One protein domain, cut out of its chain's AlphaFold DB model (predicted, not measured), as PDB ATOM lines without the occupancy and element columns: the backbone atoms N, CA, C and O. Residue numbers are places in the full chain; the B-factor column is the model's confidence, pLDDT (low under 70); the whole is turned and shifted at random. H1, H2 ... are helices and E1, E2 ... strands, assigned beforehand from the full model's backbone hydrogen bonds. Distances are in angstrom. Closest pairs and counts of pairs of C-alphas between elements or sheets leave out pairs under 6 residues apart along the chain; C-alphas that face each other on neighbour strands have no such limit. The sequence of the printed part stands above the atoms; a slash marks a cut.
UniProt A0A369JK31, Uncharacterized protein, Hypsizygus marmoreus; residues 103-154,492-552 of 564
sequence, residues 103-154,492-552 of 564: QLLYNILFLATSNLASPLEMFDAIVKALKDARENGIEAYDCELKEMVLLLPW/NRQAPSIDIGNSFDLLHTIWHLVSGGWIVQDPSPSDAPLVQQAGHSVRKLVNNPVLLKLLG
ATOM      1  N   GLN A 103     204.327 188.766 128.451       70.06
ATOM      2  CA  GLN A 103     204.083 188.316 129.819       70.06
ATOM      3  C   GLN A 103     202.594 188.281 130.202       70.06
ATOM      4  O   GLN A 103     202.269 187.925 131.336       70.06
ATOM      5  N   LEU A 104     201.679 188.641 129.294       76.56
ATOM      6  CA  LEU A 104     200.247 188.502 129.556       76.56
ATOM      7  C   LEU A 104     199.860 187.029 129.603       76.56
ATOM      8  O   LEU A 104     200.270 186.246 128.751       76.56
ATOM      9  N   LEU A 105     198.971 186.685 130.538       77.06
ATOM     10  CA  LEU A 105     198.433 185.327 130.676       77.06
ATOM     11  C   LEU A 105     197.828 184.803 129.365       77.06
ATOM     12  O   LEU A 105     197.957 183.621 129.076       77.06
ATOM     13  N   TYR A 106     197.224 185.679 128.556       79.56
ATOM     14  CA  TYR A 106     196.682 185.329 127.240       79.56
ATOM     15  C   TYR A 106     197.735 184.741 126.284       79.56
ATOM     16  O   TYR A 106     197.434 183.841 125.509       79.56
ATOM     17  N   ASN A 107     198.977 185.230 126.354       79.75
ATOM     18  CA  ASN A 107     200.073 184.805 125.480       79.75
ATOM     19  C   ASN A 107     200.896 183.649 126.075       79.75
ATOM     20  O   ASN A 107     201.897 183.237 125.492       79.75
ATOM     21  N   ILE A 108     200.478 183.111 127.226       80.62
ATOM     22  CA  ILE A 108     201.054 181.915 127.836       80.62
ATOM     23  C   ILE A 108     200.102 180.753 127.554       80.62
ATOM     24  O   ILE A 108     198.995 180.695 128.089       80.62
ATOM     25  N   LEU A 109     200.537 179.833 126.694       84.38
ATOM     26  CA  LEU A 109     199.729 178.696 126.259       84.38
ATOM     27  C   LEU A 109     200.044 177.454 127.093       84.38
ATOM     28  O   LEU A 109     201.207 177.088 127.285       84.38
ATOM     29  N   PHE A 110     198.995 176.789 127.568       87.06
ATOM     30  CA  PHE A 110     199.118 175.475 128.178       87.06
ATOM     31  C   PHE A 110     199.250 174.413 127.082       87.06
ATOM     32  O   PHE A 110     198.419 174.351 126.181       87.06
ATOM     33  N   LEU A 111     200.277 173.564 127.169       86.88
ATOM     34  CA  LEU A 111     200.478 172.464 126.219       86.88
ATOM     35  C   LEU A 111     200.051 171.122 126.813       86.88
ATOM     36  O   LEU A 111     199.212 170.427 126.252       86.88
ATOM     37  N   ALA A 112     200.635 170.744 127.951       87.50
ATOM     38  CA  ALA A 112     200.346 169.471 128.595       87.50
ATOM     39  C   ALA A 112     200.752 169.471 130.072       87.50
ATOM     40  O   ALA A 112     201.621 170.226 130.512       87.50
ATOM     41  N   THR A 113     200.151 168.554 130.828       88.50
ATOM     42  CA  THR A 113     200.598 168.142 132.160       88.50
ATOM     43  C   THR A 113     200.355 166.648 132.312       88.50
ATOM     44  O   THR A 113     199.394 166.116 131.759       88.50
ATOM     45  N   SER A 114     201.203 165.957 133.068       86.69
ATOM     46  CA  SER A 114     201.033 164.532 133.334       86.69
ATOM     47  C   SER A 114     201.573 164.167 134.708       86.69
ATOM     48  O   SER A 114     202.575 164.709 135.168       86.69
ATOM     49  N   ASN A 115     200.892 163.235 135.369       84.38
ATOM     50  CA  ASN A 115     201.373 162.548 136.566       84.38
ATOM     51  C   ASN A 115     202.045 161.203 136.240       84.38
ATOM     52  O   ASN A 115     202.561 160.559 137.151       84.38
ATOM     53  N   LEU A 116     202.003 160.772 134.975       86.00
ATOM     54  CA  LEU A 116     202.573 159.507 134.503       86.00
ATOM     55  C   LEU A 116     203.830 159.733 133.664       86.00
ATOM     56  O   LEU A 116     204.818 159.032 133.853       86.00
ATOM     57  N   ALA A 117     203.781 160.709 132.757       85.81
ATOM     58  CA  ALA A 117     204.864 161.004 131.831       85.81
ATOM     59  C   ALA A 117     205.747 162.129 132.381       85.81
ATOM     60  O   ALA A 117     205.259 163.153 132.870       85.81
ATOM     61  N   SER A 118     207.055 161.942 132.286       85.00
ATOM     62  CA  SER A 118     208.057 162.945 132.616       85.00
ATOM     63  C   SER A 118     208.019 164.131 131.636       85.00
ATOM     64  O   SER A 118     207.515 164.007 130.516       85.00
ATOM     65  N   PRO A 119     208.587 165.294 132.010       83.38
ATOM     66  CA  PRO A 119     208.659 166.454 131.123       83.38
ATOM     67  C   PRO A 119     209.306 166.155 129.767       83.38
ATOM     68  O   PRO A 119     208.808 166.629 128.751       83.38
ATOM     69  N   LEU A 120     210.372 165.347 129.732       83.56
ATOM     70  CA  LEU A 120     211.057 164.990 128.484       83.56
ATOM     71  C   LEU A 120     210.220 164.061 127.593       83.56
ATOM     72  O   LEU A 120     210.291 164.187 126.376       83.56
ATOM     73  N   GLU A 121     209.409 163.175 128.178       83.44
ATOM     74  CA  GLU A 121     208.468 162.333 127.422       83.44
ATOM     75  C   GLU A 121     207.322 163.165 126.840       83.44
ATOM     76  O   GLU A 121     206.981 163.004 125.675       83.44
ATOM     77  N   MET A 122     206.762 164.108 127.607       86.00
ATOM     78  CA  MET A 122     205.756 165.037 127.071       86.00
ATOM     79  C   MET A 122     206.334 165.946 125.979       86.00
ATOM     80  O   MET A 122     205.646 166.285 125.019       86.00
ATOM     81  N   PHE A 123     207.607 166.328 126.111       83.31
ATOM     82  CA  PHE A 123     208.296 167.166 125.135       83.31
ATOM     83  C   PHE A 123     208.498 166.476 123.778       83.31
ATOM     84  O   PHE A 123     208.623 167.169 122.773       83.31
ATOM     85  N   ASP A 124     208.464 165.140 123.715       80.19
ATOM     86  CA  ASP A 124     208.557 164.378 122.460       80.19
ATOM     87  C   ASP A 124     207.490 164.793 121.444       80.19
ATOM     88  O   ASP A 124     207.802 165.166 120.310       80.19
ATOM     89  N   ALA A 125     206.231 164.837 121.885       83.19
ATOM     90  CA  ALA A 125     205.113 165.242 121.041       83.19
ATOM     91  C   ALA A 125     205.292 166.674 120.506       83.19
ATOM     92  O   ALA A 125     205.018 166.936 119.335       83.19
ATOM     93  N   ILE A 126     205.816 167.579 121.339       85.50
ATOM     94  CA  ILE A 126     206.083 168.973 120.964       85.50
ATOM     95  C   ILE A 126     207.206 169.039 119.927       85.50
ATOM     96  O   ILE A 126     207.067 169.720 118.917       85.50
ATOM     97  N   VAL A 127     208.309 168.314 120.129       84.88
ATOM     98  CA  VAL A 127     209.424 168.292 119.169       84.88
ATOM     99  C   VAL A 127     208.986 167.708 117.829       84.88
ATOM    100  O   VAL A 127     209.399 168.219 116.789       84.88
ATOM    101  N   LYS A 128     208.145 166.669 117.833       84.50
ATOM    102  CA  LYS A 128     207.579 166.109 116.603       84.50
ATOM    103  C   LYS A 128     206.707 167.133 115.875       84.50
ATOM    104  O   LYS A 128     206.927 167.345 114.688       84.50
ATOM    105  N   ALA A 129     205.795 167.797 116.586       87.38
ATOM    106  CA  ALA A 129     204.950 168.843 116.016       87.38
ATOM    107  C   ALA A 129     205.776 170.015 115.464       87.38
ATOM    108  O   ALA A 129     205.493 170.508 114.384       87.38
ATOM    109  N   LEU A 130     206.840 170.427 116.159       86.75
ATOM    110  CA  LEU A 130     207.727 171.492 115.691       86.75
ATOM    111  C   LEU A 130     208.546 171.085 114.465       86.75
ATOM    112  O   LEU A 130     208.794 171.921 113.609       86.75
ATOM    113  N   LYS A 131     208.985 169.826 114.369       85.50
ATOM    114  CA  LYS A 131     209.677 169.323 113.173       85.50
ATOM    115  C   LYS A 131     208.744 169.305 111.969       85.50
ATOM    116  O   LYS A 131     209.111 169.846 110.937       85.50
ATOM    117  N   ASP A 132     207.546 168.757 112.143       87.50
ATOM    118  CA  ASP A 132     206.514 168.721 111.106       87.50
ATOM    119  C   ASP A 132     206.127 170.136 110.655       87.50
ATOM    120  O   ASP A 132     206.218 170.461 109.477       87.50
ATOM    121  N   ALA A 133     205.855 171.032 111.607       88.00
ATOM    122  CA  ALA A 133     205.575 172.437 111.337       88.00
ATOM    123  C   ALA A 133     206.735 173.174 110.657       88.00
ATOM    124  O   ALA A 133     206.511 174.205 110.045       88.00
ATOM    125  N   ARG A 134     207.976 172.702 110.781       83.81
ATOM    126  CA  ARG A 134     209.136 173.302 110.109       83.81
ATOM    127  C   ARG A 134     209.395 172.736 108.722       83.81
ATOM    128  O   ARG A 134     210.012 173.421 107.917       83.81
ATOM    129  N   GLU A 135     209.000 171.494 108.488       84.69
ATOM    130  CA  GLU A 135     209.152 170.815 107.204       84.69
ATOM    131  C   GLU A 135     207.990 171.155 106.267       84.69
ATOM    132  O   GLU A 135     208.210 171.453 105.100       84.69
ATOM    133  N   ASN A 136     206.769 171.163 106.804       85.62
ATOM    134  CA  ASN A 136     205.534 171.335 106.043       85.62
ATOM    135  C   ASN A 136     204.887 172.714 106.248       85.62
ATOM    136  O   ASN A 136     204.052 173.122 105.445       85.62
ATOM    137  N   GLY A 137     205.266 173.438 107.307       84.31
ATOM    138  CA  GLY A 137     204.584 174.664 107.716       84.31
ATOM    139  C   GLY A 137     203.230 174.417 108.384       84.31
ATOM    140  O   GLY A 137     202.686 173.316 108.365       84.31
ATOM    141  N   ILE A 138     202.684 175.457 109.014       85.06
ATOM    142  CA  ILE A 138     201.317 175.468 109.544       85.06
ATOM    143  C   ILE A 138     200.515 176.465 108.716       85.06
ATOM    144  O   ILE A 138     200.765 177.669 108.785       85.06
ATOM    145  N   GLU A 139     199.556 175.974 107.937       84.19
ATOM    146  CA  GLU A 139     198.635 176.847 107.215       84.19
ATOM    147  C   GLU A 139     197.770 177.631 108.208       84.19
ATOM    148  O   GLU A 139     197.128 177.068 109.097       84.19
ATOM    149  N   ALA A 140     197.751 178.950 108.056       84.06
ATOM    150  CA  ALA A 140     196.937 179.849 108.857       84.06
ATOM    151  C   ALA A 140     196.334 180.934 107.965       84.06
ATOM    152  O   ALA A 140     196.903 181.296 106.942       84.06
ATOM    153  N   TYR A 141     195.179 181.469 108.348       82.19
ATOM    154  CA  TYR A 141     194.616 182.631 107.668       82.19
ATOM    155  C   TYR A 141     195.101 183.913 108.334       82.19
ATOM    156  O   TYR A 141     194.851 184.127 109.523       82.19
ATOM    157  N   ASP A 142     195.748 184.774 107.559       79.19
ATOM    158  CA  ASP A 142     196.120 186.109 107.999       79.19
ATOM    159  C   ASP A 142     194.943 187.060 107.774       79.19
ATOM    160  O   ASP A 142     194.474 187.262 106.653       79.19
ATOM    161  N   CYS A 143     194.427 187.643 108.855       71.31
ATOM    162  CA  CYS A 143     193.262 188.515 108.776       71.31
ATOM    163  C   CYS A 143     193.567 189.943 108.301       71.31
ATOM    164  O   CYS A 143     192.633 190.643 107.895       71.31
ATOM    165  N   GLU A 144     194.827 190.380 108.357       71.44
ATOM    166  CA  GLU A 144     195.257 191.690 107.863       71.44
ATOM    167  C   GLU A 144     195.524 191.622 106.356       71.44
ATOM    168  O   GLU A 144     194.957 192.412 105.591       71.44
ATOM    169  N   LEU A 145     196.293 190.620 105.925       71.44
ATOM    170  CA  LEU A 145     196.601 190.337 104.520       71.44
ATOM    171  C   LEU A 145     195.419 189.707 103.771       71.44
ATOM    172  O   LEU A 145     195.303 189.845 102.554       71.44
ATOM    173  N   LYS A 146     194.495 189.080 104.507       75.94
ATOM    174  CA  LYS A 146     193.303 188.381 104.002       75.94
ATOM    175  C   LYS A 146     193.620 187.207 103.080       75.94
ATOM    176  O   LYS A 146     192.842 186.912 102.171       75.94
ATOM    177  N   GLU A 147     194.709 186.507 103.348       77.62
ATOM    178  CA  GLU A 147     195.169 185.359 102.571       77.62
ATOM    179  C   GLU A 147     195.628 184.213 103.475       77.62
ATOM    180  O   GLU A 147     195.783 184.372 104.687       77.62
ATOM    181  N   MET A 148     195.807 183.032 102.882       79.75
ATOM    182  CA  MET A 148     196.448 181.924 103.581       79.75
ATOM    183  C   MET A 148     197.950 182.173 103.623       79.75
ATOM    184  O   MET A 148     198.577 182.413 102.594       79.75
ATOM    185  N   VAL A 149     198.509 182.086 104.820       77.62
ATOM    186  CA  VAL A 149     199.936 182.191 105.095       77.62
ATOM    187  C   VAL A 149     200.441 180.880 105.678       77.62
ATOM    188  O   VAL A 149     199.677 180.076 106.218       77.62
ATOM    189  N   LEU A 150     201.749 180.678 105.584       79.69
ATOM    190  CA  LEU A 150     202.419 179.528 106.165       79.69
ATOM    191  C   LEU A 150     203.249 179.984 107.364       79.69
ATOM    192  O   LEU A 150     204.164 180.796 107.226       79.69
ATOM    193  N   LEU A 151     202.923 179.469 108.546       78.31
ATOM    194  CA  LEU A 151     203.661 179.746 109.771       78.31
ATOM    195  C   LEU A 151     204.735 178.683 109.979       78.31
ATOM    196  O   LEU A 151     204.455 177.486 109.988       78.31
ATOM    197  N   LEU A 152     205.963 179.137 110.206       79.00
ATOM    198  CA  LEU A 152     207.114 178.291 110.499       79.00
ATOM    199  C   LEU A 152     207.628 178.663 111.901       79.00
ATOM    200  O   LEU A 152     207.971 179.822 112.137       79.00
ATOM    201  N   PRO A 153     207.631 177.745 112.882       80.81
ATOM    202  CA  PRO A 153     208.069 178.074 114.234       80.81
ATOM    203  C   PRO A 153     209.582 177.871 114.426       80.81
ATOM    204  O   PRO A 153     210.136 176.827 114.076       80.81
ATOM    205  N   TRP A 154     210.238 178.828 115.094       78.94
ATOM    206  CA  TRP A 154     211.610 178.693 115.607       78.94
ATOM    207  C   TRP A 154     211.638 178.719 117.131       78.94
ATOM    208  O   TRP A 154     210.948 179.509 117.774       78.94
ATOM    209  N   ASN A 492     186.773 166.951 139.074       85.75
ATOM    210  CA  ASN A 492     186.376 165.745 139.815       85.75
ATOM    211  C   ASN A 492     187.587 164.907 140.292       85.75
ATOM    212  O   ASN A 492     187.416 163.988 141.095       85.75
ATOM    213  N   ARG A 493     188.798 165.248 139.814       82.62
ATOM    214  CA  ARG A 493     190.104 164.665 140.155       82.62
ATOM    215  C   ARG A 493     190.267 163.180 139.814       82.62
ATOM    216  O   ARG A 493     191.208 162.560 140.303       82.62
ATOM    217  N   GLN A 494     189.395 162.616 138.980       85.75
ATOM    218  CA  GLN A 494     189.511 161.232 138.503       85.75
ATOM    219  C   GLN A 494     190.587 161.106 137.422       85.75
ATOM    220  O   GLN A 494     191.331 160.129 137.403       85.75
ATOM    221  N   ALA A 495     190.712 162.120 136.561       86.00
ATOM    222  CA  ALA A 495     191.756 162.199 135.546       86.00
ATOM    223  C   ALA A 495     192.310 163.633 135.460       86.00
ATOM    224  O   ALA A 495     192.079 164.320 134.465       86.00
ATOM    225  N   PRO A 496     193.073 164.098 136.475       86.06
ATOM    226  CA  PRO A 496     193.444 165.507 136.608       86.06
ATOM    227  C   PRO A 496     194.098 166.102 135.357       86.06
ATOM    228  O   PRO A 496     193.796 167.230 134.991       86.06
ATOM    229  N   SER A 497     194.965 165.347 134.679       88.56
ATOM    230  CA  SER A 497     195.634 165.790 133.450       88.56
ATOM    231  C   SER A 497     194.649 166.069 132.307       88.56
ATOM    232  O   SER A 497     194.779 167.080 131.623       88.56
ATOM    233  N   ILE A 498     193.647 165.199 132.132       88.81
ATOM    234  CA  ILE A 498     192.606 165.328 131.101       88.81
ATOM    235  C   ILE A 498     191.657 166.470 131.463       88.81
ATOM    236  O   ILE A 498     191.337 167.297 130.614       88.81
ATOM    237  N   ASP A 499     191.253 166.558 132.732       89.56
ATOM    238  CA  ASP A 499     190.357 167.610 133.215       89.56
ATOM    239  C   ASP A 499     190.972 169.009 133.026       89.56
ATOM    240  O   ASP A 499     190.300 169.941 132.579       89.56
ATOM    241  N   ILE A 500     192.268 169.147 133.333       90.38
ATOM    242  CA  ILE A 500     193.036 170.375 133.098       90.38
ATOM    243  C   ILE A 500     193.107 170.672 131.598       90.38
ATOM    244  O   ILE A 500     192.792 171.790 131.198       90.38
ATOM    245  N   GLY A 501     193.468 169.680 130.775       90.81
ATOM    246  CA  GLY A 501     193.565 169.834 129.322       90.81
ATOM    247  C   GLY A 501     192.261 170.321 128.692       90.81
ATOM    248  O   GLY A 501     192.257 171.348 128.024       90.81
ATOM    249  N   ASN A 502     191.139 169.665 128.997       90.50
ATOM    250  CA  ASN A 502     189.814 170.055 128.500       90.50
ATOM    251  C   ASN A 502     189.403 171.458 128.969       90.50
ATOM    252  O   ASN A 502     188.736 172.196 128.246       90.50
ATOM    253  N   SER A 503     189.786 171.839 130.191       89.69
ATOM    254  CA  SER A 503     189.486 173.176 130.703       89.69
ATOM    255  C   SER A 503     190.253 174.263 129.950       89.69
ATOM    256  O   SER A 503     189.678 175.307 129.647       89.69
ATOM    257  N   PHE A 504     191.532 174.020 129.644       89.88
ATOM    258  CA  PHE A 504     192.334 174.942 128.841       89.88
ATOM    259  C   PHE A 504     191.866 174.979 127.389       89.88
ATOM    260  O   PHE A 504     191.757 176.066 126.840       89.88
ATOM    261  N   ASP A 505     191.507 173.842 126.793       91.19
ATOM    262  CA  ASP A 505     190.938 173.788 125.441       91.19
ATOM    263  C   ASP A 505     189.671 174.658 125.318       91.19
ATOM    264  O   ASP A 505     189.563 175.522 124.440       91.19
ATOM    265  N   LEU A 506     188.757 174.542 126.289       90.69
ATOM    266  CA  LEU A 506     187.579 175.405 126.370       90.69
ATOM    267  C   LEU A 506     187.958 176.882 126.554       90.69
ATOM    268  O   LEU A 506     187.377 177.755 125.906       90.69
ATOM    269  N   LEU A 507     188.919 177.177 127.433       89.19
ATOM    270  CA  LEU A 507     189.380 178.541 127.687       89.19
ATOM    271  C   LEU A 507     189.970 179.180 126.421       89.19
ATOM    272  O   LEU A 507     189.559 180.280 126.056       89.19
ATOM    273  N   HIS A 508     190.868 178.478 125.728       88.88
ATOM    274  CA  HIS A 508     191.490 178.923 124.480       88.88
ATOM    275  C   HIS A 508     190.460 179.079 123.354       88.88
ATOM    276  O   HIS A 508     190.516 180.050 122.601       88.88
ATOM    277  N   THR A 509     189.458 178.198 123.288       90.44
ATOM    278  CA  THR A 509     188.335 178.339 122.351       90.44
ATOM    279  C   THR A 509     187.548 179.622 122.621       90.44
ATOM    280  O   THR A 509     187.270 180.393 121.701       90.44
ATOM    281  N   ILE A 510     187.214 179.903 123.885       90.94
ATOM    282  CA  ILE A 510     186.504 181.135 124.260       90.94
ATOM    283  C   ILE A 510     187.360 182.365 123.947       90.94
ATOM    284  O   ILE A 510     186.833 183.338 123.406       90.94
ATOM    285  N   TRP A 511     188.660 182.323 124.250       90.38
ATOM    286  CA  TRP A 511     189.613 183.373 123.890       90.38
ATOM    287  C   TRP A 511     189.581 183.657 122.392       90.38
ATOM    288  O   TRP A 511     189.338 184.796 122.007       90.38
ATOM    289  N   HIS A 512     189.727 182.630 121.553       88.25
ATOM    290  CA  HIS A 512     189.694 182.772 120.097       88.25
ATOM    291  C   HIS A 512     188.391 183.418 119.617       88.25
ATOM    292  O   HIS A 512     188.410 184.404 118.885       88.25
ATOM    293  N   LEU A 513     187.239 182.933 120.089       91.00
ATOM    294  CA  LEU A 513     185.929 183.441 119.670       91.00
ATOM    295  C   LEU A 513     185.675 184.889 120.117       91.00
ATOM    296  O   LEU A 513     185.177 185.701 119.334       91.00
ATOM    297  N   VAL A 514     185.994 185.219 121.373       89.94
ATOM    298  CA  VAL A 514     185.749 186.553 121.949       89.94
ATOM    299  C   VAL A 514     186.721 187.586 121.377       89.94
ATOM    300  O   VAL A 514     186.294 188.703 121.085       89.94
ATOM    301  N   SER A 515     187.982 187.209 121.145       86.12
ATOM    302  CA  SER A 515     188.990 188.056 120.489       86.12
ATOM    303  C   SER A 515     188.697 188.303 119.004       86.12
ATOM    304  O   SER A 515     189.309 189.177 118.398       86.12
ATOM    305  N   GLY A 516     187.750 187.569 118.409       87.31
ATOM    306  CA  GLY A 516     187.429 187.676 116.988       87.31
ATOM    307  C   GLY A 516     188.404 186.919 116.087       87.31
ATOM    308  O   GLY A 516     188.611 187.317 114.946       87.31
ATOM    309  N   GLY A 517     188.984 185.831 116.578       87.50
ATOM    310  CA  GLY A 517     189.774 184.918 115.771       87.50
ATOM    311  C   GLY A 517     188.975 184.330 114.606       87.50
ATOM    312  O   GLY A 517     187.757 184.129 114.689       87.50
ATOM    313  N   TRP A 518     189.679 184.085 113.505       87.44
ATOM    314  CA  TRP A 518     189.133 183.470 112.300       87.44
ATOM    315  C   TRP A 518     189.325 181.956 112.336       87.44
ATOM    316  O   TRP A 518     190.275 181.450 112.930       87.44
ATOM    317  N   ILE A 519     188.398 181.231 111.723       88.38
ATOM    318  CA  ILE A 519     188.448 179.781 111.559       88.38
ATOM    319  C   ILE A 519     188.344 179.504 110.066       88.38
ATOM    320  O   ILE A 519     187.401 179.954 109.413       88.38
ATOM    321  N   VAL A 520     189.318 178.773 109.540       82.62
ATOM    322  CA  VAL A 520     189.290 178.269 108.169       82.62
ATOM    323  C   VAL A 520     188.416 177.020 108.168       82.62
ATOM    324  O   VAL A 520     188.654 176.104 108.954       82.62
ATOM    325  N   GLN A 521     187.362 176.997 107.355       79.19
ATOM    326  CA  GLN A 521     186.637 175.756 107.090       79.19
ATOM    327  C   GLN A 521     187.423 174.933 106.075       79.19
ATOM    328  O   GLN A 521     188.011 175.518 105.164       79.19
ATOM    329  N   ASP A 522     187.417 173.606 106.240       65.56
ATOM    330  CA  ASP A 522     188.147 172.688 105.361       65.56
ATOM    331  C   ASP A 522     187.935 173.071 103.888       65.56
ATOM    332  O   ASP A 522     186.784 173.159 103.435       65.56
ATOM    333  N   PRO A 523     189.016 173.338 103.139       55.25
ATOM    334  CA  PRO A 523     188.891 173.747 101.758       55.25
ATOM    335  C   PRO A 523     188.302 172.596 100.938       55.25
ATOM    336  O   PRO A 523     188.846 171.492 100.874       55.25
ATOM    337  N   SER A 524     187.191 172.865 100.253       54.72
ATOM    338  CA  SER A 524     186.866 172.117  99.040       54.72
ATOM    339  C   SER A 524     188.021 172.338  98.052       54.72
ATOM    340  O   SER A 524     188.422 173.491  97.877       54.72
ATOM    341  N   PRO A 525     188.555 171.301  97.381       55.53
ATOM    342  CA  PRO A 525     189.759 171.393  96.544       55.53
ATOM    343  C   PRO A 525     189.658 172.341  95.329       55.53
ATOM    344  O   PRO A 525     190.593 172.412  94.536       55.53
ATOM    345  N   SER A 526     188.546 173.058  95.150       55.78
ATOM    346  CA  SER A 526     188.286 173.945  94.013       55.78
ATOM    347  C   SER A 526     187.904 175.387  94.369       55.78
ATOM    348  O   SER A 526     187.742 176.178  93.443       55.78
ATOM    349  N   ASP A 527     187.754 175.747  95.648       59.59
ATOM    350  CA  ASP A 527     187.257 177.071  96.055       59.59
ATOM    351  C   ASP A 527     188.224 177.813  96.986       59.59
ATOM    352  O   ASP A 527     189.030 177.210  97.694       59.59
ATOM    353  N   ALA A 528     188.126 179.147  96.993       63.69
ATOM    354  CA  ALA A 528     188.826 179.987  97.961       63.69
ATOM    355  C   ALA A 528     188.468 179.554  99.402       63.69
ATOM    356  O   ALA A 528     187.306 179.221  99.658       63.69
ATOM    357  N   PRO A 529     189.428 179.577 100.347       66.44
ATOM    358  CA  PRO A 529     189.215 179.101 101.709       66.44
ATOM    359  C   PRO A 529     188.055 179.854 102.358       66.44
ATOM    360  O   PRO A 529     188.061 181.084 102.469       66.44
ATOM    361  N   LEU A 530     187.032 179.109 102.777       80.12
ATOM    362  CA  LEU A 530     185.874 179.694 103.433       80.12
ATOM    363  C   LEU A 530     186.243 180.004 104.884       80.12
ATOM    364  O   LEU A 530     186.291 179.121 105.738       80.12
ATOM    365  N   VAL A 531     186.503 181.276 105.161       86.25
ATOM    366  CA  VAL A 531     186.838 181.750 106.505       86.25
ATOM    367  C   VAL A 531     185.597 182.230 107.243       86.25
ATOM    368  O   VAL A 531     184.736 182.918 106.690       86.25
ATOM    369  N   GLN A 532     185.498 181.872 108.519       88.94
ATOM    370  CA  GLN A 532     184.399 182.268 109.390       88.94
ATOM    371  C   GLN A 532     184.909 182.887 110.684       88.94
ATOM    372  O   GLN A 532     185.996 182.589 111.168       88.94
ATOM    373  N   GLN A 533     184.082 183.752 111.260       90.81
ATOM    374  CA  GLN A 533     184.345 184.423 112.524       90.81
ATOM    375  C   GLN A 533     183.103 184.325 113.407       90.81
ATOM    376  O   GLN A 533     181.970 184.267 112.918       90.81
ATOM    377  N   ALA A 534     183.303 184.374 114.722       91.81
ATOM    378  CA  ALA A 534     182.205 184.474 115.667       91.81
ATOM    379  C   ALA A 534     181.291 185.681 115.363       91.81
ATOM    380  O   ALA A 534     181.738 186.795 115.050       91.81
ATOM    381  N   GLY A 535     179.981 185.462 115.510       92.94
ATOM    382  CA  GLY A 535     178.972 186.499 115.329       92.94
ATOM    383  C   GLY A 535     179.223 187.714 116.227       92.94
ATOM    384  O   GLY A 535     179.781 187.616 117.321       92.94
ATOM    385  N   HIS A 536     178.775 188.883 115.777       91.62
ATOM    386  CA  HIS A 536     179.035 190.163 116.442       91.62
ATOM    387  C   HIS A 536     178.637 190.194 117.934       91.62
ATOM    388  O   HIS A 536     179.324 190.823 118.738       91.62
ATOM    389  N   SER A 537     177.576 189.483 118.332       93.75
ATOM    390  CA  SER A 537     177.161 189.389 119.740       93.75
ATOM    391  C   SER A 537     178.194 188.694 120.632       93.75
ATOM    392  O   SER A 537     178.368 189.108 121.774       93.75
ATOM    393  N   VAL A 538     178.902 187.682 120.117       92.38
ATOM    394  CA  VAL A 538     179.965 186.975 120.851       92.38
ATOM    395  C   VAL A 538     181.198 187.866 120.968       92.38
ATOM    396  O   VAL A 538     181.709 188.061 122.064       92.38
ATOM    397  N   ARG A 539     181.619 188.506 119.872       90.00
ATOM    398  CA  ARG A 539     182.775 189.421 119.879       90.00
ATOM    399  C   ARG A 539     182.570 190.634 120.786       90.00
ATOM    400  O   ARG A 539     183.506 191.115 121.415       90.00
ATOM    401  N   LYS A 540     181.330 191.109 120.941       91.38
ATOM    402  CA  LYS A 540     180.995 192.198 121.874       91.38
ATOM    403  C   LYS A 540     181.262 191.872 123.343       91.38
ATOM    404  O   LYS A 540     181.390 192.814 124.130       91.38
ATOM    405  N   LEU A 541     181.372 190.593 123.708       90.94
ATOM    406  CA  LEU A 541     181.690 190.163 125.072       90.94
ATOM    407  C   LEU A 541     183.057 190.660 125.549       90.94
ATOM    408  O   LEU A 541     183.261 190.788 126.754       90.94
ATOM    409  N   VAL A 542     183.940 191.036 124.621       86.94
ATOM    410  CA  VAL A 542     185.217 191.684 124.918       86.94
ATOM    411  C   VAL A 542     185.067 192.954 125.765       86.94
ATOM    412  O   VAL A 542     185.943 193.295 126.545       86.94
ATOM    413  N   ASN A 543     183.921 193.636 125.683       88.31
ATOM    414  CA  ASN A 543     183.660 194.855 126.450       88.31
ATOM    415  C   ASN A 543     183.177 194.580 127.883       88.31
ATOM    416  O   ASN A 543     182.903 195.521 128.626       88.31
ATOM    417  N   ASN A 544     183.015 193.313 128.281       90.69
ATOM    418  CA  ASN A 544     182.582 192.956 129.626       90.69
ATOM    419  C   ASN A 544     183.805 192.798 130.554       90.69
ATOM    420  O   ASN A 544     184.499 191.781 130.479       90.69
ATOM    421  N   PRO A 545     184.053 193.742 131.483       88.69
ATOM    422  CA  PRO A 545     185.246 193.713 132.328       88.69
ATOM    423  C   PRO A 545     185.258 192.530 133.303       88.69
ATOM    424  O   PRO A 545     186.325 192.041 133.669       88.69
ATOM    425  N   VAL A 546     184.084 192.040 133.718       90.81
ATOM    426  CA  VAL A 546     183.981 190.863 134.591       90.81
ATOM    427  C   VAL A 546     184.406 189.618 133.825       90.81
ATOM    428  O   VAL A 546     185.203 188.834 134.337       90.81
ATOM    429  N   LEU A 547     183.931 189.463 132.586       88.25
ATOM    430  CA  LEU A 547     184.326 188.345 131.736       88.25
ATOM    431  C   LEU A 547     185.824 188.392 131.421       88.25
ATOM    432  O   LEU A 547     186.500 187.390 131.621       88.25
ATOM    433  N   LEU A 548     186.365 189.544 131.008       86.56
ATOM    434  CA  LEU A 548     187.802 189.670 130.741       86.56
ATOM    435  C   LEU A 548     188.650 189.341 131.972       86.56
ATOM    436  O   LEU A 548     189.718 188.750 131.843       86.56
ATOM    437  N   LYS A 549     188.188 189.691 133.176       84.25
ATOM    438  CA  LYS A 549     188.860 189.307 134.421       84.25
ATOM    439  C   LYS A 549     188.829 187.799 134.658       84.25
ATOM    440  O   LYS A 549     189.847 187.239 135.050       84.25
ATOM    441  N   LEU A 550     187.694 187.148 134.410       82.62
ATOM    442  CA  LEU A 550     187.559 185.692 134.531       82.62
ATOM    443  C   LEU A 550     188.399 184.941 133.491       82.62
ATOM    444  O   LEU A 550     188.949 183.892 133.801       82.62
ATOM    445  N   LEU A 551     188.527 185.498 132.287       83.44
ATOM    446  CA  LEU A 551     189.316 184.935 131.193       83.44
ATOM    447  C   LEU A 551     190.812 185.281 131.273       83.44
ATOM    448  O   LEU A 551     191.562 184.851 130.410       83.44
ATOM    449  N   GLY A 552     191.266 186.073 132.253       81.00
ATOM    450  CA  GLY A 552     192.669 186.508 132.325       81.00
ATOM    451  C   GLY A 552     193.088 187.493 131.219       81.00
ATOM    452  O   GLY A 552     194.273 187.658 130.952       81.00
TER     453      GLY A 552
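AT A GLANCE: This is residues 103 to 154 and 492 to 552 of the 564 residues of an uncharacterized protein of Hypsizygus marmoreus (UniProt A0A369JK31). The model is a loose, open frame: two long helices, H1 and H2, stand apart, and at one end of the gap two small strand hairpins, E1 with E2 and E3 with E4, come together. H3 packs on the end of H2 at residues 513 to 515, and H4 follows it round a sharp corner. The printed part has 113 residues, with four named helices and four named strands in the order H1 E1 E2 H2 E3 E4 H3 H4, a mixed class of helices and strands. The two sheets, E1 - E2 and E3 - E4, are each antiparallel. The whole is loose, with a radius of gyration of the C-alphas of 17.1 A and spans of 44 by 42 by 28 A.

IN THESE COORDINATES: Residues 103 to 118 hold no named element. H1, residues 119 to 135, begins at C-alpha 119 at (208.659, 166.454, 131.123), is 24.3 A long and has a kink of 26 degrees near residue 126. E1 is residues 138 to 142, 11.9 A, and E2 residues 147 to 151, 12.5 A. After the cut, H2 is residues 496 to 515, 28.1 A, and starts at C-alpha 496 at (193.444, 165.507, 136.608). E3 is residues 518 to 520, E4 residues 531 to 533 and H3 residues 536 to 543. H4, residues 545 to 550, ends at C-alpha 550 at (187.559, 185.692, 134.531).

HOW THE PARTS SIT: E1 and E2 form an antiparallel hairpin, with N 140 and O 149 at 2.9 A, within hydrogen-bond range. The closest C-alphas of H1 and E2 are those of Ala 133 and Leu 151, 7.7 A apart. The closest C-alphas of E1 and E3 are those of Tyr 141 and Val 520, 6.9 A apart. E3 and E4 form the other antiparallel hairpin, with N 519 and O 532 at 2.8 A, within hydrogen-bond range. H2 touches H3 with residues 513 to 515 alone, about perpendicular at 78 degrees; the closest C-alphas, of Val 514 and Arg 539, are 4.6 A apart. H3 and H4 are close but not clearly touching, about perpendicular at 88 degrees; the closest C-alphas, of Val 542 and Leu 548, are 6.7 A apart. H1 and H2 are apart, and so are H2 and H4. Every O i to N i+4 pair is within hydrogen-bond range in H2 and H4, against 11 of 13 in H1 and 1 of 4 in H3, where 4 of 5 O i to N i+3 pairs are.

THE WHOLE: The two C-alphas farthest apart, of Arg 493 and Ser 526, are 47.1 A from each other. Residues 155 to 491 are not printed, and C-alphas 154 and 492 are 37.3 A apart across the cut. Of the links printed whole, E3 to E4 is short and the others are tight. The mean pLDDT of the printed part is 83.4, and residues 522 to 529, between E3 and E4, are under 70.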